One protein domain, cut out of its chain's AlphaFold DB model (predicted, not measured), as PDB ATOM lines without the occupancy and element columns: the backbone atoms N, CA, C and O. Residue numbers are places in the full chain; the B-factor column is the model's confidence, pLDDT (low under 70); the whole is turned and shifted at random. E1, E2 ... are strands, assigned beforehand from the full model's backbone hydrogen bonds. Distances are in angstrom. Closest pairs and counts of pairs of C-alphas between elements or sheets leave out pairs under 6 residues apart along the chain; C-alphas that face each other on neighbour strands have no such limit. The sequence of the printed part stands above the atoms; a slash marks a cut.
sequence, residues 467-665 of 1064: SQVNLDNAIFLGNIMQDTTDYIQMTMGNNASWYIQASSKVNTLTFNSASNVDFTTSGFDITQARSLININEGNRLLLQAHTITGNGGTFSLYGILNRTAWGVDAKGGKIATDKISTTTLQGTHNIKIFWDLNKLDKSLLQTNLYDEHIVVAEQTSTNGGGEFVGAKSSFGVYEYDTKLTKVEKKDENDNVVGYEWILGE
ATOM      1  N   SER A 467      80.450 124.671  46.792       87.38
ATOM      2  CA  SER A 467      81.066 125.942  47.171       87.38
ATOM      3  C   SER A 467      82.540 125.726  47.523       87.38
ATOM      4  O   SER A 467      82.929 124.619  47.895       87.38
ATOM      5  N   GLN A 468      83.377 126.750  47.373       92.12
ATOM      6  CA  GLN A 468      84.836 126.622  47.427       92.12
ATOM      7  C   GLN A 468      85.486 127.605  48.403       92.12
ATOM      8  O   GLN A 468      85.104 128.772  48.477       92.12
ATOM      9  N   VAL A 469      86.517 127.137  49.109       94.56
ATOM     10  CA  VAL A 469      87.432 127.956  49.913       94.56
ATOM     11  C   VAL A 469      88.865 127.631  49.490       94.56
ATOM     12  O   VAL A 469      89.365 126.541  49.752       94.56
ATOM     13  N   ASN A 470      89.530 128.563  48.817       95.31
ATOM     14  CA  ASN A 470      90.866 128.377  48.259       95.31
ATOM     15  C   ASN A 470      91.858 129.285  48.998       95.31
ATOM     16  O   ASN A 470      91.695 130.505  48.995       95.31
ATOM     17  N   LEU A 471      92.862 128.684  49.640       94.94
ATOM     18  CA  LEU A 471      93.890 129.352  50.440       94.94
ATOM     19  C   LEU A 471      95.263 129.161  49.777       94.94
ATOM     20  O   LEU A 471      95.694 128.025  49.582       94.94
ATOM     21  N   ASP A 472      95.955 130.253  49.455       92.75
ATOM     22  CA  ASP A 472      97.237 130.242  48.737       92.75
ATOM     23  C   ASP A 472      98.234 131.222  49.379       92.75
ATOM     24  O   ASP A 472      98.162 132.431  49.163       92.75
ATOM     25  N   ASN A 473      99.139 130.717  50.225       90.44
ATOM     26  CA  ASN A 473      99.985 131.546  51.095       90.44
ATOM     27  C   ASN A 473      99.159 132.590  51.884       90.44
ATOM     28  O   ASN A 473      99.369 133.804  51.791       90.44
ATOM     29  N   ALA A 474      98.143 132.110  52.601       91.00
ATOM     30  CA  ALA A 474      97.181 132.933  53.328       91.00
ATOM     31  C   ALA A 474      96.667 132.233  54.595       91.00
ATOM     32  O   ALA A 474      96.733 131.006  54.715       91.00
ATOM     33  N   ILE A 475      96.129 133.022  55.527       89.81
ATOM     34  CA  ILE A 475      95.621 132.546  56.816       89.81
ATOM     35  C   ILE A 475      94.091 132.628  56.850       89.81
ATOM     36  O   ILE A 475      93.503 133.690  56.640       89.81
ATOM     37  N   PHE A 476      93.447 131.513  57.187       92.88
ATOM     38  CA  PHE A 476      92.019 131.433  57.481       92.88
ATOM     39  C   PHE A 476      91.821 131.036  58.948       92.88
ATOM     40  O   PHE A 476      92.066 129.898  59.332       92.88
ATOM     41  N   LEU A 477      91.379 131.975  59.782       89.38
ATOM     42  CA  LEU A 477      90.883 131.708  61.127       89.38
ATOM     43  C   LEU A 477      89.368 131.538  61.019       89.38
ATOM     44  O   LEU A 477      88.661 132.510  60.738       89.38
ATOM     45  N   GLY A 478      88.851 130.329  61.213       86.56
ATOM     46  CA  GLY A 478      87.444 130.105  60.909       86.56
ATOM     47  C   GLY A 478      86.947 128.683  61.066       86.56
ATOM     48  O   GLY A 478      87.710 127.721  61.079       86.56
ATOM     49  N   ASN A 479      85.624 128.572  61.142       89.50
ATOM     50  CA  ASN A 479      84.910 127.310  61.294       89.50
ATOM     51  C   ASN A 479      83.952 127.124  60.117       89.50
ATOM     52  O   ASN A 479      83.352 128.097  59.649       89.50
ATOM     53  N   ILE A 480      83.794 125.880  59.666       91.12
ATOM     54  CA  ILE A 480      82.907 125.516  58.555       91.12
ATOM     55  C   ILE A 480      81.825 124.584  59.096       91.12
ATOM     56  O   ILE A 480      82.059 123.396  59.326       91.12
ATOM     57  N   MET A 481      80.642 125.147  59.327       87.75
ATOM     58  CA  MET A 481      79.497 124.483  59.942       87.75
ATOM     59  C   MET A 481      78.468 124.128  58.864       87.75
ATOM     60  O   MET A 481      77.912 125.004  58.205       87.75
ATOM     61  N   GLN A 482      78.224 122.834  58.679       83.00
ATOM     62  CA  GLN A 482      77.222 122.279  57.763       83.00
ATOM     63  C   GLN A 482      76.675 120.960  58.338       83.00
ATOM     64  O   GLN A 482      77.340 120.323  59.162       83.00
ATOM     65  N   ASP A 483      75.470 120.543  57.941       76.56
ATOM     66  CA  ASP A 483      74.828 119.333  58.483       76.56
ATOM     67  C   ASP A 483      75.467 118.035  57.963       76.56
ATOM     68  O   ASP A 483      75.845 117.172  58.762       76.56
ATOM     69  N   THR A 484      75.674 117.918  56.649       70.88
ATOM     70  CA  THR A 484      76.456 116.832  56.030       70.88
ATOM     71  C   THR A 484      77.865 117.316  55.674       70.88
ATOM     72  O   THR A 484      78.228 118.458  55.944       70.88
ATOM     73  N   THR A 485      78.697 116.458  55.081       69.19
ATOM     74  CA  THR A 485      80.011 116.858  54.559       69.19
ATOM     75  C   THR A 485      79.946 117.593  53.219       69.19
ATOM     76  O   THR A 485      80.924 118.211  52.819       69.19
ATOM     77  N   ASP A 486      78.844 117.522  52.477       77.31
ATOM     78  CA  ASP A 486      78.950 117.333  51.022       77.31
ATOM     79  C   ASP A 486      79.116 118.613  50.186       77.31
ATOM     80  O   ASP A 486      79.287 118.522  48.966       77.31
ATOM     81  N   TYR A 487      79.111 119.801  50.799       81.44
ATOM     82  CA  TYR A 487      78.893 121.051  50.060       81.44
ATOM     83  C   TYR A 487      80.134 121.927  49.853       81.44
ATOM     84  O   TYR A 487      80.332 122.417  48.738       81.44
ATOM     85  N   ILE A 488      80.978 122.127  50.875       88.94
ATOM     86  CA  ILE A 488      82.193 122.959  50.755       88.94
ATOM     87  C   ILE A 488      83.421 122.119  50.404       88.94
ATOM     88  O   ILE A 488      83.743 121.158  51.094       88.94
ATOM     89  N   GLN A 489      84.157 122.526  49.374       92.94
ATOM     90  CA  GLN A 489      85.503 122.040  49.074       92.94
ATOM     91  C   GLN A 489      86.538 123.079  49.529       92.94
ATOM     92  O   GLN A 489      86.351 124.273  49.299       92.94
ATOM     93  N   MET A 490      87.626 122.633  50.157       95.31
ATOM     94  CA  MET A 490      88.754 123.471  50.557       95.31
ATOM     95  C   MET A 490      90.039 123.044  49.842       95.31
ATOM     96  O   MET A 490      90.378 121.859  49.802       95.31
ATOM     97  N   THR A 491      90.776 124.025  49.327       96.12
ATOM     98  CA  THR A 491      92.092 123.846  48.697       96.12
ATOM     99  C   THR A 491      93.125 124.677  49.450       96.12
ATOM    100  O   THR A 491      92.869 125.846  49.731       96.12
ATOM    101  N   MET A 492      94.289 124.101  49.757       95.94
ATOM    102  CA  MET A 492      95.379 124.761  50.483       95.94
ATOM    103  C   MET A 492      96.700 124.636  49.711       95.94
ATOM    104  O   MET A 492      97.032 123.556  49.215       95.94
ATOM    105  N   GLY A 493      97.449 125.734  49.600       91.56
ATOM    106  CA  GLY A 493      98.730 125.792  48.897       91.56
ATOM    107  C   GLY A 493      99.664 126.894  49.407       91.56
ATOM    108  O   GLY A 493      99.265 127.771  50.171       91.56
ATOM    109  N   ASN A 494     100.931 126.803  48.997       87.50
ATOM    110  CA  ASN A 494     102.047 127.692  49.333       87.50
ATOM    111  C   ASN A 494     102.098 128.092  50.822       87.50
ATOM    112  O   ASN A 494     102.133 129.270  51.152       87.50
ATOM    113  N   ASN A 495     102.113 127.109  51.728       84.81
ATOM    114  CA  ASN A 495     102.147 127.299  53.188       84.81
ATOM    115  C   ASN A 495     100.908 127.999  53.790       84.81
ATOM    116  O   ASN A 495     100.986 128.593  54.866       84.81
ATOM    117  N   ALA A 496      99.744 127.899  53.138       90.88
ATOM    118  CA  ALA A 496      98.475 128.324  53.722       90.88
ATOM    119  C   ALA A 496      98.206 127.672  55.093       90.88
ATOM    120  O   ALA A 496      98.614 126.539  55.361       90.88
ATOM    121  N   SER A 497      97.483 128.389  55.957       91.75
ATOM    122  CA  SER A 497      97.152 127.934  57.312       91.75
ATOM    123  C   SER A 497      95.666 128.102  57.626       91.75
ATOM    124  O   SER A 497      95.113 129.189  57.448       91.75
ATOM    125  N   TRP A 498      95.023 127.043  58.123       94.31
ATOM    126  CA  TRP A 498      93.640 127.060  58.610       94.31
ATOM    127  C   TRP A 498      93.613 126.825  60.122       94.31
ATOM    128  O   TRP A 498      93.930 125.733  60.573       94.31
ATOM    129  N   TYR A 499      93.208 127.833  60.895       91.50
ATOM    130  CA  TYR A 499      93.032 127.750  62.346       91.50
ATOM    131  C   TYR A 499      91.566 127.449  62.692       91.50
ATOM    132  O   TYR A 499      90.682 128.289  62.474       91.50
ATOM    133  N   ILE A 500      91.319 126.255  63.234       90.88
ATOM    134  CA  ILE A 500      90.009 125.723  63.629       90.88
ATOM    135  C   ILE A 500      89.757 126.020  65.112       90.88
ATOM    136  O   ILE A 500      90.577 125.711  65.973       90.88
ATOM    137  N   GLN A 501      88.588 126.585  65.422       87.12
ATOM    138  CA  GLN A 501      88.178 126.965  66.785       87.12
ATOM    139  C   GLN A 501      86.942 126.188  67.276       87.12
ATOM    140  O   GLN A 501      86.675 126.137  68.474       87.12
ATOM    141  N   ALA A 502      86.179 125.596  66.355       90.00
ATOM    142  CA  ALA A 502      85.025 124.740  66.601       90.00
ATOM    143  C   ALA A 502      84.968 123.621  65.547       90.00
ATOM    144  O   ALA A 502      85.402 123.808  64.406       90.00
ATOM    145  N   SER A 503      84.419 122.463  65.924       92.62
ATOM    146  CA  SER A 503      84.337 121.277  65.063       92.62
ATOM    147  C   SER A 503      83.718 121.611  63.703       92.62
ATOM    148  O   SER A 503      82.636 122.190  63.624       92.62
ATOM    149  N   SER A 504      84.437 121.269  62.635       94.06
ATOM    150  CA  SER A 504      84.187 121.753  61.275       94.06
ATOM    151  C   SER A 504      84.068 120.592  60.292       94.06
ATOM    152  O   SER A 504      84.686 119.543  60.478       94.06
ATOM    153  N   LYS A 505      83.280 120.774  59.227       93.19
ATOM    154  CA  LYS A 505      83.051 119.748  58.201       93.19
ATOM    155  C   LYS A 505      83.335 120.278  56.800       93.19
ATOM    156  O   LYS A 505      82.875 121.362  56.454       93.19
ATOM    157  N   VAL A 506      83.970 119.479  55.950       93.44
ATOM    158  CA  VAL A 506      84.206 119.760  54.520       93.44
ATOM    159  C   VAL A 506      83.931 118.523  53.655       93.44
ATOM    160  O   VAL A 506      83.916 117.393  54.139       93.44
ATOM    161  N   ASN A 507      83.721 118.722  52.356       92.94
ATOM    162  CA  ASN A 507      83.618 117.641  51.381       92.94
ATOM    163  C   ASN A 507      85.030 117.179  51.033       92.94
ATOM    164  O   ASN A 507      85.449 116.090  51.398       92.94
ATOM    165  N   THR A 508      85.789 118.037  50.361       94.62
ATOM    166  CA  THR A 508      87.148 117.732  49.913       94.62
ATOM    167  C   THR A 508      88.112 118.684  50.600       94.62
ATOM    168  O   THR A 508      87.871 119.886  50.562       94.62
ATOM    169  N   LEU A 509      89.183 118.163  51.194       96.81
ATOM    170  CA  LEU A 509      90.330 118.934  51.664       96.81
ATOM    171  C   LEU A 509      91.550 118.543  50.823       96.81
ATOM    172  O   LEU A 509      91.991 117.393  50.865       96.81
ATOM    173  N   THR A 510      92.060 119.489  50.038       97.19
ATOM    174  CA  THR A 510      93.117 119.261  49.043       97.19
ATOM    175  C   THR A 510      94.381 120.033  49.404       97.19
ATOM    176  O   THR A 510      94.354 121.263  49.459       97.19
ATOM    177  N   PHE A 511      95.499 119.325  49.576       96.25
ATOM    178  CA  PHE A 511      96.819 119.911  49.828       96.25
ATOM    179  C   PHE A 511      97.676 119.933  48.555       96.25
ATOM    180  O   PHE A 511      98.198 118.904  48.123       96.25
ATOM    181  N   ASN A 512      97.844 121.116  47.962       90.56
ATOM    182  CA  ASN A 512      98.690 121.320  46.779       90.56
ATOM    183  C   ASN A 512     100.184 121.478  47.132       90.56
ATOM    184  O   ASN A 512     101.040 121.367  46.258       90.56
ATOM    185  N   SER A 513     100.498 121.739  48.402       86.50
ATOM    186  CA  SER A 513     101.853 121.811  48.958       86.50
ATOM    187  C   SER A 513     101.812 121.547  50.469       86.50
ATOM    188  O   SER A 513     100.741 121.323  51.035       86.50
ATOM    189  N   ALA A 514     102.954 121.699  51.150       83.56
ATOM    190  CA  ALA A 514     102.962 121.937  52.593       83.56
ATOM    191  C   ALA A 514     102.006 123.095  52.960       83.56
ATOM    192  O   ALA A 514     101.928 124.101  52.244       83.56
ATOM    193  N   SER A 515     101.223 122.898  54.021       91.94
ATOM    194  CA  SER A 515     100.212 123.806  54.592       91.94
ATOM    195  C   SER A 515      99.757 123.227  55.945       91.94
ATOM    196  O   SER A 515      99.819 122.007  56.122       91.94
ATOM    197  N   ASN A 516      99.316 124.065  56.891       92.44
ATOM    198  CA  ASN A 516      98.955 123.651  58.261       92.44
ATOM    199  C   ASN A 516      97.440 123.761  58.516       92.44
ATOM    200  O   ASN A 516      96.826 124.783  58.213       92.44
ATOM    201  N   VAL A 517      96.839 122.737  59.120       95.50
ATOM    202  CA  VAL A 517      95.497 122.784  59.710       95.50
ATOM    203  C   VAL A 517      95.658 122.682  61.220       95.50
ATOM    204  O   VAL A 517      96.021 121.637  61.759       95.50
ATOM    205  N   ASP A 518      95.422 123.796  61.891       92.44
ATOM    206  CA  ASP A 518      95.785 124.024  63.277       92.44
ATOM    207  C   ASP A 518      94.554 124.033  64.183       92.44
ATOM    208  O   ASP A 518      93.549 124.681  63.892       92.44
ATOM    209  N   PHE A 519      94.643 123.317  65.298       92.62
ATOM    210  CA  PHE A 519      93.592 123.237  66.308       92.62
ATOM    211  C   PHE A 519      94.055 123.851  67.638       92.62
ATOM    212  O   PHE A 519      93.341 123.776  68.633       92.62
ATOM    213  N   THR A 520      95.262 124.418  67.712       86.06
ATOM    214  CA  THR A 520      95.924 124.772  68.976       86.06
ATOM    215  C   THR A 520      95.474 126.118  69.542       86.06
ATOM    216  O   THR A 520      95.520 126.311  70.756       86.06
ATOM    217  N   THR A 521      94.990 127.031  68.699       80.88
ATOM    218  CA  THR A 521      94.630 128.413  69.066       80.88
ATOM    219  C   THR A 521      93.215 128.553  69.635       80.88
ATOM    220  O   THR A 521      92.303 127.813  69.265       80.88
ATOM    221  N   SER A 522      93.004 129.544  70.501       76.31
ATOM    222  CA  SER A 522      91.717 129.856  71.130       76.31
ATOM    223  C   SER A 522      91.141 131.184  70.622       76.31
ATOM    224  O   SER A 522      91.696 132.260  70.826       76.31
ATOM    225  N   GLY A 523      89.989 131.109  69.948       70.69
ATOM    226  CA  GLY A 523      89.376 132.270  69.301       70.69
ATOM    227  C   GLY A 523      90.192 132.809  68.118       70.69
ATOM    228  O   GLY A 523      91.108 132.164  67.614       70.69
ATOM    229  N   PHE A 524      89.850 134.012  67.650       69.06
ATOM    230  CA  PHE A 524      90.470 134.641  66.474       69.06
ATOM    231  C   PHE A 524      91.803 135.355  66.778       69.06
ATOM    232  O   PHE A 524      92.097 136.398  66.179       69.06
ATOM    233  N   ASP A 525      92.596 134.820  67.705       69.00
ATOM    234  CA  ASP A 525      93.913 135.324  68.096       69.00
ATOM    235  C   ASP A 525      94.922 134.166  68.117       69.00
ATOM    236  O   ASP A 525      94.895 133.310  68.999       69.00
ATOM    237  N   ILE A 526      95.829 134.148  67.133       67.56
ATOM    238  CA  ILE A 526      96.849 133.098  66.997       67.56
ATOM    239  C   ILE A 526      97.896 133.110  68.122       67.56
ATOM    240  O   ILE A 526      98.684 132.178  68.223       67.56
ATOM    241  N   THR A 527      97.924 134.147  68.966       65.94
ATOM    242  CA  THR A 527      98.864 134.239  70.095       65.94
ATOM    243  C   THR A 527      98.364 133.539  71.362       65.94
ATOM    244  O   THR A 527      99.137 133.354  72.302       65.94
ATOM    245  N   GLN A 528      97.091 133.123  71.402       71.69
ATOM    246  CA  GLN A 528      96.461 132.517  72.578       71.69
ATOM    247  C   GLN A 528      96.198 131.023  72.360       71.69
ATOM    248  O   GLN A 528      95.193 130.639  71.760       71.69
ATOM    249  N   ALA A 529      97.070 130.160  72.884       75.12
ATOM    250  CA  ALA A 529      96.852 128.713  72.884       75.12
ATOM    251  C   ALA A 529      95.614 128.312  73.719       75.12
ATOM    252  O   ALA A 529      95.329 128.902  74.764       75.12
ATOM    253  N   ARG A 530      94.891 127.273  73.285       83.19
ATOM    254  CA  ARG A 530      93.839 126.616  74.076       83.19
ATOM    255  C   ARG A 530      94.426 126.063  75.373       83.19
ATOM    256  O   ARG A 530      95.522 125.512  75.387       83.19
ATOM    257  N   SER A 531      93.636 126.117  76.442       84.00
ATOM    258  CA  SER A 531      93.856 125.298  77.630       84.00
ATOM    259  C   SER A 531      92.530 124.728  78.123       84.00
ATOM    260  O   SER A 531      91.545 125.452  78.275       84.00
ATOM    261  N   LEU A 532      92.499 123.417  78.345       85.19
ATOM    262  CA  LEU A 532      91.352 122.672  78.856       85.19
ATOM    263  C   LEU A 532      91.716 122.014  80.195       85.19
ATOM    264  O   LEU A 532      92.864 121.657  80.453       85.19
ATOM    265  N   ILE A 533      90.727 121.838  81.074       86.19
ATOM    266  CA  ILE A 533      90.917 121.118  82.347       86.19
ATOM    267  C   ILE A 533      91.003 119.605  82.094       86.19
ATOM    268  O   ILE A 533      91.819 118.920  82.705       86.19
ATOM    269  N   ASN A 534      90.170 119.114  81.179       91.69
ATOM    270  CA  ASN A 534      90.072 117.736  80.716       91.69
ATOM    271  C   ASN A 534      89.569 117.724  79.262       91.69
ATOM    272  O   ASN A 534      88.916 118.680  78.835       91.69
ATOM    273  N   ILE A 535      89.824 116.649  78.514       94.19
ATOM    274  CA  ILE A 535      89.414 116.514  77.105       94.19
ATOM    275  C   ILE A 535      88.578 115.246  76.881       94.19
ATOM    276  O   ILE A 535      88.879 114.186  77.420       94.19
ATOM    277  N   ASN A 536      87.458 115.376  76.169       94.31
ATOM    278  CA  ASN A 536      86.424 114.352  75.976       94.31
ATOM    279  C   ASN A 536      85.586 114.658  74.711       94.31
ATOM    280  O   ASN A 536      85.729 115.731  74.131       94.31
ATOM    281  N   GLU A 537      84.682 113.763  74.294       90.75
ATOM    282  CA  GLU A 537      83.847 113.964  73.087       90.75
ATOM    283  C   GLU A 537      83.026 115.268  73.092       90.75
ATOM    284  O   GLU A 537      82.734 115.810  72.033       90.75
ATOM    285  N   GLY A 538      82.674 115.808  74.265       90.44
ATOM    286  CA  GLY A 538      81.916 117.056  74.380       90.44
ATOM    287  C   GLY A 538      82.741 118.340  74.229       90.44
ATOM    288  O   GLY A 538      82.149 119.416  74.174       90.44
ATOM    289  N   ASN A 539      84.081 118.269  74.202       92.44
ATOM    290  CA  ASN A 539      84.949 119.455  74.093       92.44
ATOM    291  C   ASN A 539      86.236 119.284  73.257       92.44
ATOM    292  O   ASN A 539      86.962 120.264  73.071       92.44
ATOM    293  N   ARG A 540      86.524 118.083  72.739       93.69
ATOM    294  CA  ARG A 540      87.524 117.884  71.681       93.69
ATOM    295  C   ARG A 540      87.014 118.508  70.380       93.69
ATOM    296  O   ARG A 540      85.823 118.429  70.078       93.69
ATOM    297  N   LEU A 541      87.902 119.104  69.594       94.88
ATOM    298  CA  LEU A 541      87.566 119.531  68.240       94.88
ATOM    299  C   LEU A 541      87.627 118.335  67.286       94.88
ATOM    300  O   LEU A 541      88.467 117.444  67.420       94.88
ATOM    301  N   LEU A 542      86.715 118.328  66.317       95.00
ATOM    302  CA  LEU A 542      86.599 117.298  65.293       95.00
ATOM    303  C   LEU A 542      86.561 117.953  63.912       95.00
ATOM    304  O   LEU A 542      85.661 118.743  63.622       95.00
ATOM    305  N   LEU A 543      87.510 117.588  63.051       96.94
ATOM    306  CA  LEU A 543      87.453 117.878  61.621       96.94
ATOM    307  C   LEU A 543      86.886 116.664  60.882       96.94
ATOM    308  O   LEU A 543      87.477 115.586  60.932       96.94
ATOM    309  N   GLN A 544      85.767 116.842  60.179       96.12
ATOM    310  CA  GLN A 544      85.197 115.822  59.291       96.12
ATOM    311  C   GLN A 544      85.427 116.211  57.828       96.12
ATOM    312  O   GLN A 544      85.049 117.304  57.414       96.12
ATOM    313  N   ALA A 545      86.001 115.320  57.023       95.56
ATOM    314  CA  ALA A 545      86.198 115.531  55.589       95.56
ATOM    315  C   ALA A 545      85.678 114.326  54.796       95.56
ATOM    316  O   ALA A 545      86.106 113.211  55.068       95.56
ATOM    317  N   HIS A 546      84.826 114.483  53.781       94.81
ATOM    318  CA  HIS A 546      84.466 113.320  52.948       94.81
ATOM    319  C   HIS A 546      85.713 112.715  52.266       94.81
ATOM    320  O   HIS A 546      85.899 111.498  52.271       94.81
ATOM    321  N   THR A 547      86.612 113.567  51.770       95.69
ATOM    322  CA  THR A 547      87.895 113.182  51.174       95.69
ATOM    323  C   THR A 547      89.015 114.112  51.634       95.69
ATOM    324  O   THR A 547      88.877 115.332  51.546       95.69
ATOM    325  N   ILE A 548      90.153 113.543  52.034       97.19
ATOM    326  CA  ILE A 548      91.434 114.250  52.190       97.19
ATOM    327  C   ILE A 548      92.381 113.764  51.086       97.19
ATOM    328  O   ILE A 548      92.516 112.558  50.872       97.19
ATOM    329  N   THR A 549      93.007 114.686  50.352       96.19
ATOM    330  CA  THR A 549      93.875 114.371  49.204       96.19
ATOM    331  C   THR A 549      94.999 115.401  49.023       96.19
ATOM    332  O   THR A 549      95.044 116.423  49.710       96.19
ATOM    333  N   GLY A 550      95.936 115.123  48.117       93.44
ATOM    334  CA  GLY A 550      97.225 115.814  48.024       93.44
ATOM    335  C   GLY A 550      98.315 115.111  48.838       93.44
ATOM    336  O   GLY A 550      98.181 113.933  49.152       93.44
ATOM    337  N   ASN A 551      99.396 115.816  49.176       90.38
ATOM    338  CA  ASN A 551     100.479 115.304  50.029       90.38
ATOM    339  C   ASN A 551     101.088 116.430  50.873       90.38
ATOM    340  O   ASN A 551     101.087 117.588  50.459       90.38
ATOM    341  N   GLY A 552     101.676 116.084  52.020       84.94
ATOM    342  CA  GLY A 552     102.460 117.013  52.844       84.94
ATOM    343  C   GLY A 552     101.636 118.000  53.679       84.94
ATOM    344  O   GLY A 552     102.221 118.814  54.397       84.94
ATOM    345  N   GLY A 553     100.302 117.906  53.640       93.19
ATOM    346  CA  GLY A 553      99.432 118.600  54.583       93.19
ATOM    347  C   GLY A 553      99.796 118.227  56.015       93.19
ATOM    348  O   GLY A 553     100.079 117.064  56.302       93.19
ATOM    349  N   THR A 554      99.850 119.213  56.907       93.50
ATOM    350  CA  THR A 554     100.167 119.013  58.325       93.50
ATOM    351  C   THR A 554      98.955 119.363  59.168       93.50
ATOM    352  O   THR A 554      98.324 120.388  58.940       93.50
ATOM    353  N   PHE A 555      98.639 118.520  60.144       95.06
ATOM    354  CA  PHE A 555      97.567 118.735  61.107       95.06
ATOM    355  C   PHE A 555      98.174 118.878  62.501       95.06
ATOM    356  O   PHE A 555      98.848 117.964  62.979       95.06
ATOM    357  N   SER A 556      97.941 120.016  63.148       92.12
ATOM    358  CA  SER A 556      98.499 120.357  64.458       92.12
ATOM    359  C   SER A 556      97.390 120.281  65.510       92.12
ATOM    360  O   SER A 556      96.654 121.242  65.737       92.12
ATOM    361  N   LEU A 557      97.213 119.092  66.094       93.25
ATOM    362  CA  LEU A 557      96.108 118.769  67.007       93.25
ATOM    363  C   LEU A 557      96.418 119.236  68.433       93.25
ATOM    364  O   LEU A 557      97.510 118.963  68.932       93.25
ATOM    365  N   TYR A 558      95.464 119.851  69.137       92.25
ATOM    366  CA  TYR A 558      95.617 120.096  70.575       92.25
ATOM    367  C   TYR A 558      95.378 118.805  71.370       92.25
ATOM    368  O   TYR A 558      94.543 117.967  71.008       92.25
ATOM    369  N   GLY A 559      96.071 118.668  72.499       91.44
ATOM    370  CA  GLY A 559      95.818 117.618  73.473       91.44
ATOM    371  C   GLY A 559      96.318 117.936  74.879       91.44
ATOM    372  O   GLY A 559      97.024 118.911  75.132       91.44
ATOM    373  N   ILE A 560      95.987 117.045  75.810       91.75
ATOM    374  CA  ILE A 560      96.501 117.038  77.181       91.75
ATOM    375  C   ILE A 560      97.285 115.741  77.383       91.75
ATOM    376  O   ILE A 560      96.716 114.669  77.215       91.75
ATOM    377  N   LEU A 561      98.553 115.806  77.794       89.62
ATOM    378  CA  LEU A 561      99.345 114.611  78.116       89.62
ATOM    379  C   LEU A 561      99.269 114.309  79.618       89.62
ATOM    380  O   LEU A 561     100.206 114.591  80.361       89.62
ATOM    381  N   ASN A 562      98.116 113.810  80.079       91.50
ATOM    382  CA  ASN A 562      97.879 113.470  81.485       91.50
ATOM    383  C   ASN A 562      96.680 112.518  81.650       91.50
ATOM    384  O   ASN A 562      95.537 112.909  81.405       91.50
ATOM    385  N   ARG A 563      96.934 111.302  82.152       92.38
ATOM    386  CA  ARG A 563      95.926 110.242  82.346       92.38
ATOM    387  C   ARG A 563      94.706 110.665  83.173       92.38
ATOM    388  O   ARG A 563      93.615 110.166  82.914       92.38
ATOM    389  N   THR A 564      94.841 111.578  84.140       92.12
ATOM    390  CA  THR A 564      93.696 112.014  84.972       92.12
ATOM    391  C   THR A 564      92.791 113.038  84.283       92.12
ATOM    392  O   THR A 564      91.730 113.362  84.807       92.12
ATOM    393  N   ALA A 565      93.211 113.574  83.134       92.75
ATOM    394  CA  ALA A 565      92.484 114.577  82.355       92.75
ATOM    395  C   ALA A 565      91.824 113.995  81.085       92.75
ATOM    396  O   ALA A 565      91.213 114.742  80.315       92.75
ATOM    397  N   TRP A 566      91.944 112.684  80.858       95.88
ATOM    398  CA  TRP A 566      91.420 111.999  79.677       95.88
ATOM    399  C   TRP A 566      89.990 111.506  79.870       95.88
ATOM    400  O   TRP A 566      89.659 110.852  80.860       95.88
ATOM    401  N   GLY A 567      89.143 111.790  78.884       94.00
ATOM    402  CA  GLY A 567      87.861 111.122  78.715       94.00
ATOM    403  C   GLY A 567      88.025 109.699  78.174       94.00
ATOM    404  O   GLY A 567      89.126 109.247  77.854       94.00
ATOM    405  N   VAL A 568      86.896 109.011  78.031       92.50
ATOM    406  CA  VAL A 568      86.787 107.750  77.289       92.50
ATOM    407  C   VAL A 568      85.768 107.901  76.169       92.50
ATOM    408  O   VAL A 568      84.786 108.631  76.328       92.50
ATOM    409  N   ASP A 569      86.009 107.233  75.046       87.62
ATOM    410  CA  ASP A 569      85.036 107.118  73.960       87.62
ATOM    411  C   ASP A 569      84.024 105.979  74.210       87.62
ATOM    412  O   ASP A 569      84.048 105.301  75.239       87.62
ATOM    413  N   ALA A 570      83.113 105.756  73.257       83.19
ATOM    414  CA  ALA A 570      82.088 104.714  73.350       83.19
ATOM    415  C   ALA A 570      82.629 103.266  73.262       83.19
ATOM    416  O   ALA A 570      81.895 102.336  73.595       83.19
ATOM    417  N   LYS A 571      83.883 103.066  72.828       81.75
ATOM    418  CA  LYS A 571      84.594 101.774  72.843       81.75
ATOM    419  C   LYS A 571      85.419 101.580  74.129       81.75
ATOM    420  O   LYS A 571      85.827 100.461  74.424       81.75
ATOM    421  N   GLY A 572      85.671 102.652  74.886       83.38
ATOM    422  CA  GLY A 572      86.524 102.682  76.079       83.38
ATOM    423  C   GLY A 572      87.949 103.205  75.843       83.38
ATOM    424  O   GLY A 572      88.721 103.282  76.805       83.38
ATOM    425  N   GLY A 573      88.297 103.591  74.608       88.88
ATOM    426  CA  GLY A 573      89.597 104.177  74.258       88.88
ATOM    427  C   GLY A 573      89.788 105.563  74.878       88.88
ATOM    428  O   GLY A 573      88.808 106.264  75.152       88.88
ATOM    429  N   LYS A 574      91.035 105.970  75.153       95.31
ATOM    430  CA  LYS A 574      91.308 107.253  75.822       95.31
ATOM    431  C   LYS A 574      91.203 108.435  74.868       95.31
ATOM    432  O   LYS A 574      91.755 108.442  73.771       95.31
ATOM    433  N   ILE A 575      90.569 109.501  75.344       95.44
ATOM    434  CA  ILE A 575      90.518 110.783  74.646       95.44
ATOM    435  C   ILE A 575      91.567 111.698  75.272       95.44
ATOM    436  O   ILE A 575      91.368 112.214  76.370       95.44
ATOM    437  N   ALA A 576      92.674 111.891  74.555       94.62
ATOM    438  CA  ALA A 576      93.766 112.790  74.934       94.62
ATOM    439  C   ALA A 576      93.929 113.994  73.989       94.62
ATOM    440  O   ALA A 576      94.588 114.965  74.354       94.62
ATOM    441  N   THR A 577      93.337 113.941  72.789       95.00
ATOM    442  CA  THR A 577      93.536 114.912  71.698       95.00
ATOM    443  C   THR A 577      92.226 115.258  70.982       95.00
ATOM    444  O   THR A 577      91.223 114.540  71.081       95.00
ATOM    445  N   ASP A 578      92.259 116.308  70.165       96.38
ATOM    446  CA  ASP A 578      91.316 116.502  69.053       96.38
ATOM    447  C   ASP A 578      91.351 115.325  68.049       96.38
ATOM    448  O   ASP A 578      92.125 114.372  68.219       96.38
ATOM    449  N   LYS A 579      90.488 115.350  67.024       96.56
ATOM    450  CA  LYS A 579      90.359 114.256  66.045       96.56
ATOM    451  C   LYS A 579      90.197 114.735  64.600       96.56
ATOM    452  O   LYS A 579      89.487 115.705  64.324       96.56
ATOM    453  N   ILE A 580      90.755 113.963  63.671       97.81
ATOM    454  CA  ILE A 580      90.438 114.008  62.234       97.81
ATOM    455  C   ILE A 580      89.568 112.793  61.879       97.81
ATOM    456  O   ILE A 580      89.827 111.683  62.338       97.81
ATOM    457  N   SER A 581      88.548 112.969  61.044       96.00
ATOM    458  CA  SER A 581      87.719 111.878  60.523       96.00
ATOM    459  C   SER A 581      87.505 112.060  59.026       96.00
ATOM    460  O   SER A 581      87.127 113.151  58.588       96.00
ATOM    461  N   THR A 582      87.747 111.022  58.222       96.56
ATOM    462  CA  THR A 582      87.490 111.088  56.777       96.56
ATOM    463  C   THR A 582      86.883 109.828  56.176       96.56
ATOM    464  O   THR A 582      87.144 108.731  56.650       96.56
ATOM    465  N   THR A 583      86.087 109.944  55.110       95.62
ATOM    466  CA  THR A 583      85.601 108.758  54.380       95.62
ATOM    467  C   THR A 583      86.692 108.178  53.481       95.62
ATOM    468  O   THR A 583      86.836 106.958  53.401       95.62
ATOM    469  N   THR A 584      87.483 109.033  52.824       96.06
ATOM    470  CA  THR A 584      88.528 108.649  51.859       96.06
ATOM    471  C   THR A 584      89.818 109.428  52.116       96.06
ATOM    472  O   THR A 584      89.837 110.647  51.971       96.06
ATOM    473  N   LEU A 585      90.918 108.735  52.422       96.38
ATOM    474  CA  LEU A 585      92.245 109.344  52.573       96.38
ATOM    475  C   LEU A 585      93.133 108.982  51.378       96.38
ATOM    476  O   LEU A 585      93.259 107.807  51.039       96.38
ATOM    477  N   GLN A 586      93.769 109.975  50.761       95.44
ATOM    478  CA  GLN A 586      94.718 109.813  49.657       95.44
ATOM    479  C   GLN A 586      96.020 110.564  49.952       95.44
ATOM    480  O   GLN A 586      95.985 111.686  50.455       95.44
ATOM    481  N   GLY A 587      97.152 109.958  49.586       93.31
ATOM    482  CA  GLY A 587      98.487 110.511  49.831       93.31
ATOM    483  C   GLY A 587      98.933 110.434  51.293       93.31
ATOM    484  O   GLY A 587      98.264 109.819  52.129       93.31
ATOM    485  N   THR A 588     100.082 111.041  51.583       94.38
ATOM    486  CA  THR A 588     100.716 111.041  52.909       94.38
ATOM    487  C   THR A 588     100.625 112.422  53.552       94.38
ATOM    488  O   THR A 588     101.040 113.422  52.956       94.38
ATOM    489  N   HIS A 589     100.113 112.474  54.782       95.25
ATOM    490  CA  HIS A 589      99.897 113.703  55.555       95.25
ATOM    491  C   HIS A 589     100.499 113.578  56.956       95.25
ATOM    492  O   HIS A 589     100.570 112.489  57.516       95.25
ATOM    493  N   ASN A 590     100.933 114.694  57.530       94.19
ATOM    494  CA  ASN A 590     101.624 114.745  58.815       94.19
ATOM    495  C   ASN A 590     100.652 115.074  59.954       94.19
ATOM    496  O   ASN A 590      99.822 115.970  59.812       94.19
ATOM    497  N   ILE A 591     100.810 114.437  61.115       94.00
ATOM    498  CA  ILE A 591     100.159 114.851  62.366       94.00
ATOM    499  C   ILE A 591     101.228 115.259  63.384       94.00
ATOM    500  O   ILE A 591     102.112 114.470  63.725       94.00
ATOM    501  N   LYS A 592     101.114 116.486  63.895       89.75
ATOM    502  CA  LYS A 592     101.788 116.975  65.104       89.75
ATOM    503  C   LYS A 592     100.774 116.991  66.248       89.75
ATOM    504  O   LYS A 592      99.613 117.341  66.029       89.75
ATOM    505  N   ILE A 593     101.207 116.666  67.464       88.06
ATOM    506  CA  ILE A 593     100.382 116.828  68.669       88.06
ATOM    507  C   ILE A 593     100.964 117.956  69.512       88.06
ATOM    508  O   ILE A 593     102.137 117.923  69.872       88.06
ATOM    509  N   PHE A 594     100.142 118.941  69.855       84.38
ATOM    510  CA  PHE A 594     100.485 120.016  70.773       84.38
ATOM    511  C   PHE A 594      99.900 119.726  72.161       84.38
ATOM    512  O   PHE A 594      98.694 119.848  72.385       84.38
ATOM    513  N   TRP A 595     100.760 119.329  73.099       85.44
ATOM    514  CA  TRP A 595     100.383 119.079  74.492       85.44
ATOM    515  C   TRP A 595     100.345 120.366  75.326       85.44
ATOM    516  O   TRP A 595     101.316 121.120  75.356       85.44
ATOM    517  N   ASP A 596      99.270 120.568  76.088       82.75
ATOM    518  CA  ASP A 596      99.171 121.654  77.071       82.75
ATOM    519  C   ASP A 596     100.179 121.480  78.222       82.75
ATOM    520  O   ASP A 596     100.029 120.617  79.097       82.75
ATOM    521  N   LEU A 597     101.203 122.338  78.250       75.25
ATOM    522  CA  LEU A 597     102.277 122.265  79.244       75.25
ATOM    523  C   LEU A 597     101.791 122.547  80.676       75.25
ATOM    524  O   LEU A 597     102.429 122.100  81.627       75.25
ATOM    525  N   ASN A 598     100.645 123.219  80.851       75.12
ATOM    526  CA  ASN A 598     100.042 123.481  82.165       75.12
ATOM    527  C   ASN A 598      99.374 122.236  82.770       75.12
ATOM    528  O   ASN A 598      98.948 122.261  83.928       75.12
ATOM    529  N   LYS A 599      99.227 121.163  81.980       79.81
ATOM    530  CA  LYS A 599      98.611 119.887  82.374       79.81
ATOM    531  C   LYS A 599      99.568 118.698  82.286       79.81
ATOM    532  O   LYS A 599      99.230 117.637  82.808       79.81
ATOM    533  N   LEU A 600     100.725 118.876  81.647       82.62
ATOM    534  CA  LEU A 600     101.691 117.834  81.305       82.62
ATOM    535  C   LEU A 600     102.149 116.990  82.505       82.62
ATOM    536  O   LEU A 600     102.841 117.470  83.404       82.62
ATOM    537  N   ASP A 601     101.866 115.691  82.438       86.31
ATOM    538  CA  ASP A 601     102.555 114.674  83.223       86.31
ATOM    539  C   ASP A 601     103.897 114.338  82.552       86.31
ATOM    540  O   ASP A 601     103.957 113.695  81.501       86.31
ATOM    541  N   LYS A 602     105.000 114.781  83.170       78.19
ATOM    542  CA  LYS A 602     106.355 114.574  82.637       78.19
ATOM    543  C   LYS A 602     106.765 113.096  82.577       78.19
ATOM    544  O   LYS A 602     107.696 112.790  81.840       78.19
ATOM    545  N   SER A 603     106.096 112.190  83.299       81.88
ATOM    546  CA  SER A 603     106.381 110.746  83.236       81.88
ATOM    547  C   SER A 603     105.934 110.100  81.919       81.88
ATOM    548  O   SER A 603     106.464 109.064  81.525       81.88
ATOM    549  N   LEU A 604     104.995 110.729  81.204       82.88
ATOM    550  CA  LEU A 604     104.484 110.235  79.925       82.88
ATOM    551  C   LEU A 604     105.348 110.665  78.727       82.88
ATOM    552  O   LEU A 604     105.201 110.110  77.639       82.88
ATOM    553  N   LEU A 605     106.275 111.615  78.906       74.19
ATOM    554  CA  LEU A 605     107.266 111.949  77.882       74.19
ATOM    555  C   LEU A 605     108.142 110.715  77.618       74.19
ATOM    556  O   LEU A 605     108.796 110.222  78.530       74.19
ATOM    557  N   GLN A 606     108.163 110.239  76.370       74.38
ATOM    558  CA  GLN A 606     108.816 108.988  75.938       74.38
ATOM    559  C   GLN A 606     108.166 107.671  76.427       74.38
ATOM    560  O   GLN A 606     108.687 106.599  76.125       74.38
ATOM    561  N   THR A 607     107.011 107.705  77.103       82.19
ATOM    562  CA  THR A 607     106.205 106.488  77.326       82.19
ATOM    563  C   THR A 607     105.503 106.086  76.023       82.19
ATOM    564  O   THR A 607     104.975 106.946  75.317       82.19
ATOM    565  N   ASN A 608     105.449 104.788  75.702       85.69
ATOM    566  CA  ASN A 608     104.615 104.295  74.602       85.69
ATOM    567  C   ASN A 608     103.131 104.360  75.002       85.69
ATOM    568  O   ASN A 608     102.752 103.844  76.051       85.69
ATOM    569  N   LEU A 609     102.300 104.999  74.176       89.69
ATOM    570  CA  LEU A 609     100.885 105.263  74.470       89.69
ATOM    571  C   LEU A 609      99.914 104.350  73.703       89.69
ATOM    572  O   LEU A 609      98.704 104.529  73.818       89.69
ATOM    573  N   TYR A 610     100.429 103.365  72.957       89.94
ATOM    574  CA  TYR A 610      99.630 102.487  72.097       89.94
ATOM    575  C   TYR A 610      98.458 101.815  72.843       89.94
ATOM    576  O   TYR A 610      97.316 101.871  72.384       89.94
ATOM    577  N   ASP A 611      98.718 101.275  74.038       88.94
ATOM    578  CA  ASP A 611      97.723 100.566  74.859       88.94
ATOM    579  C   ASP A 611      96.626 101.479  75.444       88.94
ATOM    580  O   ASP A 611      95.588 100.998  75.896       88.94
ATOM    581  N   GLU A 612      96.808 102.804  75.412       90.75
ATOM    582  CA  GLU A 612      95.767 103.776  75.788       90.75
ATOM    583  C   GLU A 612      94.723 103.960  74.664       90.75
ATOM    584  O   GLU A 612      93.676 104.577  74.877       90.75
ATOM    585  N   HIS A 613      94.980 103.428  73.461       92.62
ATOM    586  CA  HIS A 613      94.071 103.464  72.310       92.62
ATOM    587  C   HIS A 613      93.606 104.893  71.945       92.62
ATOM    588  O   HIS A 613      92.436 105.142  71.645       92.62
ATOM    589  N   ILE A 614      94.527 105.862  71.996       94.75
ATOM    590  CA  ILE A 614      94.248 107.273  71.686       94.75
ATOM    591  C   ILE A 614      94.138 107.446  70.166       94.75
ATOM    592  O   ILE A 614      95.147 107.579  69.470       94.75
ATOM    593  N   VAL A 615      92.907 107.458  69.645       95.44
ATOM    594  CA  VAL A 615      92.630 107.659  68.214       95.44
ATOM    595  C   VAL A 615      92.697 109.148  67.855       95.44
ATOM    596  O   VAL A 615      91.792 109.924  68.193       95.44
ATOM    597  N   VAL A 616      93.755 109.531  67.130       96.00
ATOM    598  CA  VAL A 616      93.995 110.910  66.651       96.00
ATOM    599  C   VAL A 616      93.360 111.173  65.283       96.00
ATOM    600  O   VAL A 616      92.916 112.286  64.995       96.00
ATOM    601  N   ALA A 617      93.262 110.139  64.445       97.38
ATOM    602  CA  ALA A 617      92.618 110.200  63.140       97.38
ATOM    603  C   ALA A 617      91.888 108.890  62.820       97.38
ATOM    604  O   ALA A 617      92.297 107.817  63.264       97.38
ATOM    605  N   GLU A 618      90.820 108.957  62.028       96.00
ATOM    606  CA  GLU A 618      90.124 107.777  61.511       96.00
ATOM    607  C   GLU A 618      89.729 107.926  60.039       96.00
ATOM    608  O   GLU A 618      89.496 109.027  59.534       96.00
ATOM    609  N   GLN A 619      89.590 106.780  59.382       96.25
ATOM    610  CA  GLN A 619      89.048 106.625  58.046       96.25
ATOM    611  C   GLN A 619      87.820 105.700  58.110       96.25
ATOM    612  O   GLN A 619      87.906 104.608  58.668       96.25
ATOM    613  N   THR A 620      86.680 106.119  57.557       94.00
ATOM    614  CA  THR A 620      85.371 105.433  57.667       94.00
ATOM    615  C   THR A 620      84.956 104.656  56.410       94.00
ATOM    616  O   THR A 620      83.802 104.256  56.270       94.00
ATOM    617  N   SER A 621      85.896 104.426  55.493       92.69
ATOM    618  CA  SER A 621      85.798 103.414  54.435       92.69
ATOM    619  C   SER A 621      87.178 102.809  54.171       92.69
ATOM    620  O   SER A 621      88.184 103.334  54.644       92.69
ATOM    621  N   THR A 622      87.279 101.756  53.366       90.56
ATOM    622  CA  THR A 622      88.571 101.177  52.946       90.56
ATOM    623  C   THR A 622      89.231 101.904  51.758       90.56
ATOM    624  O   THR A 622      90.318 101.518  51.330       90.56
ATOM    625  N   ASN A 623      88.621 102.971  51.222       82.12
ATOM    626  CA  ASN A 623      89.037 103.614  49.967       82.12
ATOM    627  C   ASN A 623      90.206 104.612  50.099       82.12
ATOM    628  O   ASN A 623      90.334 105.330  51.086       82.12
ATOM    629  N   GLY A 624      91.001 104.744  49.032       78.06
ATOM    630  CA  GLY A 624      91.961 105.844  48.832       78.06
ATOM    631  C   GLY A 624      93.423 105.527  49.168       78.06
ATOM    632  O   GLY A 624      94.313 106.067  48.517       78.06
ATOM    633  N   GLY A 625      93.676 104.607  50.105       84.56
ATOM    634  CA  GLY A 625      95.010 104.046  50.369       84.56
ATOM    635  C   GLY A 625      96.035 104.980  51.031       84.56
ATOM    636  O   GLY A 625      97.189 104.585  51.154       84.56
ATOM    637  N   GLY A 626      95.644 106.185  51.455       91.62
ATOM    638  CA  GLY A 626      96.543 107.152  52.087       91.62
ATOM    639  C   GLY A 626      96.933 106.841  53.538       91.62
ATOM    640  O   GLY A 626      96.516 105.844  54.147       91.62
ATOM    641  N   GLU A 627      97.751 107.729  54.100       95.12
ATOM    642  CA  GLU A 627      98.393 107.548  55.400       95.12
ATOM    643  C   GLU A 627      98.590 108.863  56.168       95.12
ATOM    644  O   GLU A 627      99.022 109.870  55.606       95.12
ATOM    645  N   PHE A 628      98.315 108.827  57.474       96.12
ATOM    646  CA  PHE A 628      98.809 109.818  58.424       96.12
ATOM    647  C   PHE A 628     100.099 109.314  59.080       96.12
ATOM    648  O   PHE A 628     100.098 108.250  59.702       96.12
ATOM    649  N   VAL A 629     101.174 110.092  58.973       94.19
ATOM    650  CA  VAL A 629     102.455 109.849  59.652       94.19
ATOM    651  C   VAL A 629     102.642 110.835  60.802       94.19
ATOM    652  O   VAL A 629     102.216 111.989  60.732       94.19
ATOM    653  N   GLY A 630     103.269 110.386  61.886       89.50
ATOM    654  CA  GLY A 630     103.589 111.254  63.014       89.50
ATOM    655  C   GLY A 630     104.798 112.143  62.709       89.50
ATOM    656  O   GLY A 630     105.809 111.671  62.194       89.50
ATOM    657  N   ALA A 631     104.693 113.433  63.027       86.25
ATOM    658  CA  ALA A 631     105.749 114.420  62.825       86.25
ATOM    659  C   ALA A 631     106.353 114.911  64.150       86.25
ATOM    660  O   ALA A 631     105.750 114.811  65.223       86.25
ATOM    661  N   LYS A 632     107.563 115.473  64.071       80.44
ATOM    662  CA  LYS A 632     108.249 116.083  65.214       80.44
ATOM    663  C   LYS A 632     107.482 117.272  65.787       80.44
ATOM    664  O   LYS A 632     106.947 118.094  65.040       80.44
ATOM    665  N   SER A 633     107.491 117.370  67.114       74.94
ATOM    666  CA  SER A 633     106.884 118.466  67.876       74.94
ATOM    667  C   SER A 633     107.881 119.026  68.904       74.94
ATOM    668  O   SER A 633     108.551 118.268  69.611       74.94
ATOM    669  N   SER A 634     107.998 120.356  68.962       74.06
ATOM    670  CA  SER A 634     108.883 121.094  69.876       74.06
ATOM    671  C   SER A 634     108.260 121.185  71.277       74.06
ATOM    672  O   SER A 634     107.232 121.839  71.455       74.06
ATOM    673  N   PHE A 635     108.892 120.582  72.290       75.94
ATOM    674  CA  PHE A 635     108.473 120.680  73.694       75.94
ATOM    675  C   PHE A 635     109.598 121.271  74.543       75.94
ATOM    676  O   PHE A 635     110.540 120.582  74.940       75.94
ATOM    677  N   GLY A 636     109.498 122.572  74.819       79.56
ATOM    678  CA  GLY A 636     110.558 123.325  75.474       79.56
ATOM    679  C   GLY A 636     111.820 123.362  74.612       79.56
ATOM    680  O   GLY A 636     111.795 123.746  73.442       79.56
ATOM    681  N   VAL A 637     112.942 122.943  75.192       85.69
ATOM    682  CA  VAL A 637     114.258 122.985  74.532       85.69
ATOM    683  C   VAL A 637     114.562 121.747  73.677       85.69
ATOM    684  O   VAL A 637     115.650 121.652  73.116       85.69
ATOM    685  N   TYR A 638     113.622 120.805  73.558       85.44
ATOM    686  CA  TYR A 638     113.817 119.513  72.898       85.44
ATOM    687  C   TYR A 638     112.709 119.189  71.882       85.44
ATOM    688  O   TYR A 638     111.541 119.520  72.080       85.44
ATOM    689  N   GLU A 639     113.078 118.522  70.790       82.06
ATOM    690  CA  GLU A 639     112.159 117.902  69.829       82.06
ATOM    691  C   GLU A 639     111.838 116.460  70.240       82.06
ATOM    692  O   GLU A 639     112.730 115.708  70.638       82.06
ATOM    693  N   TYR A 640     110.573 116.068  70.084       77.81
ATOM    694  CA  TYR A 640     110.092 114.707  70.321       77.81
ATOM    695  C   TYR A 640     109.321 114.210  69.088       77.81
ATOM    696  O   TYR A 640     108.569 114.969  68.469       77.81
ATOM    697  N   ASP A 641     109.501 112.938  68.733       77.44
ATOM    698  CA  ASP A 641     108.823 112.314  67.594       77.44
ATOM    699  C   ASP A 641     107.395 111.886  67.972       77.44
ATOM    700  O   ASP A 641     107.196 111.137  68.932       77.44
ATOM    701  N   THR A 642     106.392 112.301  67.195       84.62
ATOM    702  CA  THR A 642     105.057 111.686  67.276       84.62
ATOM    703  C   THR A 642     105.129 110.301  66.633       84.62
ATOM    704  O   THR A 642     105.508 110.183  65.470       84.62
ATOM    705  N   LYS A 643     104.741 109.246  67.357       88.31
ATOM    706  CA  LYS A 643     104.588 107.886  66.812       88.31
ATOM    707  C   LYS A 643     103.111 107.584  66.590       88.31
ATOM    708  O   LYS A 643     102.307 107.844  67.481       88.31
ATOM    709  N   LEU A 644     102.763 107.050  65.420       93.25
ATOM    710  CA  LEU A 644     101.408 106.612  65.083       93.25
ATOM    711  C   LEU A 644     101.438 105.175  64.568       93.25
ATOM    712  O   LEU A 644     102.296 104.834  63.757       93.25
ATOM    713  N   THR A 645     100.450 104.378  64.966       94.31
ATOM    714  CA  THR A 645     100.192 103.044  64.416       94.31
ATOM    715  C   THR A 645      98.826 103.028  63.737       94.31
ATOM    716  O   THR A 645      97.823 103.411  64.342       94.31
ATOM    717  N   LYS A 646      98.773 102.584  62.477       94.56
ATOM    718  CA  LYS A 646      97.535 102.407  61.704       94.56
ATOM    719  C   LYS A 646      96.959 101.013  61.976       94.56
ATOM    720  O   LYS A 646      97.646 100.023  61.747       94.56
ATOM    721  N   VAL A 647      95.708 100.938  62.424       93.94
ATOM    722  CA  VAL A 647      94.990  99.678  62.695       93.94
ATOM    723  C   VAL A 647      93.707  99.573  61.869       93.94
ATOM    724  O   VAL A 647      93.166 100.579  61.405       93.94
ATOM    725  N   GLU A 648      93.209  98.352  61.676       94.12
ATOM    726  CA  GLU A 648      91.925  98.100  61.013       94.12
ATOM    727  C   GLU A 648      90.748  98.479  61.919       94.12
ATOM    728  O   GLU A 648      90.625  97.990  63.043       94.12
ATOM    729  N   LYS A 649      89.833  99.307  61.408       91.00
ATOM    730  CA  LYS A 649      88.563  99.606  62.073       91.00
ATOM    731  C   LYS A 649      87.521  98.586  61.628       91.00
ATOM    732  O   LYS A 649      87.190  98.537  60.441       91.00
ATOM    733  N   LYS A 650      86.988  97.806  62.570       89.31
ATOM    734  CA  LYS A 650      86.021  96.732  62.295       89.31
ATOM    735  C   LYS A 650      84.594  97.031  62.770       89.31
ATOM    736  O   LYS A 650      84.398  97.885  63.637       89.31
ATOM    737  N   ASP A 651      83.615  96.348  62.173       87.88
ATOM    738  CA  ASP A 651      82.203  96.352  62.585       87.88
ATOM    739  C   ASP A 651      81.867  95.232  63.597       87.88
ATOM    740  O   ASP A 651      82.729  94.456  64.009       87.88
ATOM    741  N   GLU A 652      80.591  95.131  63.987       86.44
ATOM    742  CA  GLU A 652      80.071  94.091  64.898       86.44
ATOM    743  C   GLU A 652      80.204  92.650  64.355       86.44
ATOM    744  O   GLU A 652      80.002  91.695  65.100       86.44
ATOM    745  N   ASN A 653      80.550  92.483  63.073       88.81
ATOM    746  CA  ASN A 653      80.702  91.199  62.385       88.81
ATOM    747  C   ASN A 653      82.172  90.907  62.003       88.81
ATOM    748  O   ASN A 653      82.418  90.017  61.190       88.81
ATOM    749  N   ASP A 654      83.133  91.650  62.567       88.06
ATOM    750  CA  ASP A 654      84.579  91.582  62.282       88.06
ATOM    751  C   ASP A 654      84.992  92.007  60.845       88.06
ATOM    752  O   ASP A 654      86.142  91.827  60.441       88.06
ATOM    753  N   ASN A 655      84.104  92.649  60.071       90.62
ATOM    754  CA  ASN A 655      84.449  93.200  58.754       90.62
ATOM    755  C   ASN A 655      85.265  94.490  58.894       90.62
ATOM    756  O   ASN A 655      84.877  95.391  59.637       90.62
ATOM    757  N   VAL A 656      86.325  94.648  58.096       91.12
ATOM    758  CA  VAL A 656      87.084  95.906  58.009       91.12
ATOM    759  C   VAL A 656      86.251  96.978  57.297       91.12
ATOM    760  O   VAL A 656      86.057  96.936  56.083       91.12
ATOM    761  N   VAL A 657      85.779  97.964  58.061       92.38
ATOM    762  CA  VAL A 657      85.012  99.123  57.572       92.38
ATOM    763  C   VAL A 657      85.869 100.381  57.404       92.38
ATOM    764  O   VAL A 657      85.395 101.376  56.863       92.38
ATOM    765  N   GLY A 658      87.136 100.356  57.822       94.62
ATOM    766  CA  GLY A 658      88.069 101.462  57.629       94.62
ATOM    767  C   GLY A 658      89.357 101.300  58.431       94.62
ATOM    768  O   GLY A 658      89.794 100.178  58.677       94.62
ATOM    769  N   TYR A 659      89.945 102.416  58.866       96.12
ATOM    770  CA  TYR A 659      91.205 102.436  59.621       96.12
ATOM    771  C   TYR A 659      91.169 103.462  60.759       96.12
ATOM    772  O   TYR A 659      90.512 104.495  60.648       96.12
ATOM    773  N   GLU A 660      91.899 103.209  61.839       95.94
ATOM    774  CA  GLU A 660      92.105 104.145  62.955       95.94
ATOM    775  C   GLU A 660      93.621 104.345  63.154       95.94
ATOM    776  O   GLU A 660      94.394 103.396  63.040       95.94
ATOM    777  N   TRP A 661      94.067 105.580  63.403       96.75
ATOM    778  CA  TRP A 661      95.463 105.894  63.733       96.75
ATOM    779  C   TRP A 661      95.567 106.156  65.232       96.75
ATOM    780  O   TRP A 661      95.024 107.143  65.743       96.75
ATOM    781  N   ILE A 662      96.261 105.254  65.917       95.06
ATOM    782  CA  ILE A 662      96.489 105.272  67.360       95.06
ATOM    783  C   ILE A 662      97.834 105.937  67.643       95.06
ATOM    784  O   ILE A 662      98.829 105.649  66.977       95.06
ATOM    785  N   LEU A 663      97.872 106.808  68.647       92.56
ATOM    786  CA  LEU A 663      99.105 107.392  69.168       92.56
ATOM    787  C   LEU A 663      99.943 106.334  69.907       92.56
ATOM    788  O   LEU A 663      99.498 105.774  70.904       92.56
ATOM    789  N   GLY A 664     101.169 106.103  69.445       89.25
ATOM    790  CA  GLY A 664     102.069 105.066  69.950       89.25
ATOM    791  C   GLY A 664     102.602 104.155  68.844       89.25
ATOM    792  O   GLY A 664     102.273 104.305  67.664       89.25
ATOM    793  N   GLU A 665     103.446 103.208  69.237       86.81
ATOM    794  CA  GLU A 665     104.105 102.241  68.354       86.81
ATOM    795  C   GLU A 665     103.741 100.826  68.816       86.81
ATOM    796  O   GLU A 665     103.955 100.488  69.980       86.81
TER     797      GLU A 665
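What this domain is: This is residues 467 to 665 of the 1064 residues of the protein "Autotransporter domain-containing protein" of Helicobacter brantae (UniProt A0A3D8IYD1). The chain is wound in stacked turns, a solenoid: E1, E3, E5, E7, E9 and E11 stack into one wall, and E2, E4, E6, E8, E10 and E12 into another. Beyond the last turn, the hairpin of E15 and E16 extends the first wall beside E11, and the hairpin of E13 and E14 follows on from E12. The printed part has 199 residues with 16 named strands, E1 to E16 in chain order, and no named helix; the class is all strand, with 97 residues, under half, in named elements. The first sheet is mixed, in the order E1 E3 E5 E7 E9 E11 E16 E15; the second, E2 E4 E6 E8 E10 E12, is all parallel. The whole is compact, with a radius of gyration of the C-alphas of 16.0 A and spans of 47 by 45 by 28 A.

How they stand to each other: The largest sheet, strongly twisted, runs E1, residues 467 to 472, E3, 488 to 493, E5, 504 to 511, E7, 542 to 550, E9, 579 to 585, E11, 615 to 619, E16, 656 to 663, and E15, 644 to 650; E1 and E15 are its edge strands. E5 and E7 are parallel at 20 degrees, with N 506 and O 544 within hydrogen-bond range at 2.8 A. E5 bends by 88 degrees at residue 507, and E7 by 84 degrees at residue 546. E11 and E16 are antiparallel at 155 degrees, with N 619 and O 659 at 2.8 A. E15 and E16 form a hairpin, with N 647 and O 660 at 2.9 A. The second sheet, also strongly twisted, runs E2, 475 to 481, E4, 497 to 499, E6, 515 to 518, E8, 553 to 559, E10, 588 to 595, and E12, 627 to 630. E8 and E10 are parallel at 25 degrees, with N 555 and O 590 at 2.8 A. E12 runs on at 32 degrees into E13, 632 to 635, which forms a hairpin with E14, 638 to 641; N 633 and O 640 are 3.0 A apart. Between the two large sheets, the closest C-alphas of E2 and E5 are those of Ile 480 and Ser 504, 4.8 A. E1 and E16 are apart.

Where its parts are: E1 begins at C-alpha 467 (81.066, 125.942, 47.171). E7, the longest strand by residues, measures 20.3 A, E10 23.0 A and E16 20.0 A. E16 ends at C-alpha 663 (99.105, 107.392, 69.168).

The domain as a whole: The two C-alphas farthest apart, those of Val 637 and Asn 653, are 47.8 A apart. The printed part has no cut. The links E6 to E7, E8 to E9 and E10 to E11 are long. The mean pLDDT of the printed part is 89.1; residue 485 and residues 524 to 527 are under 70.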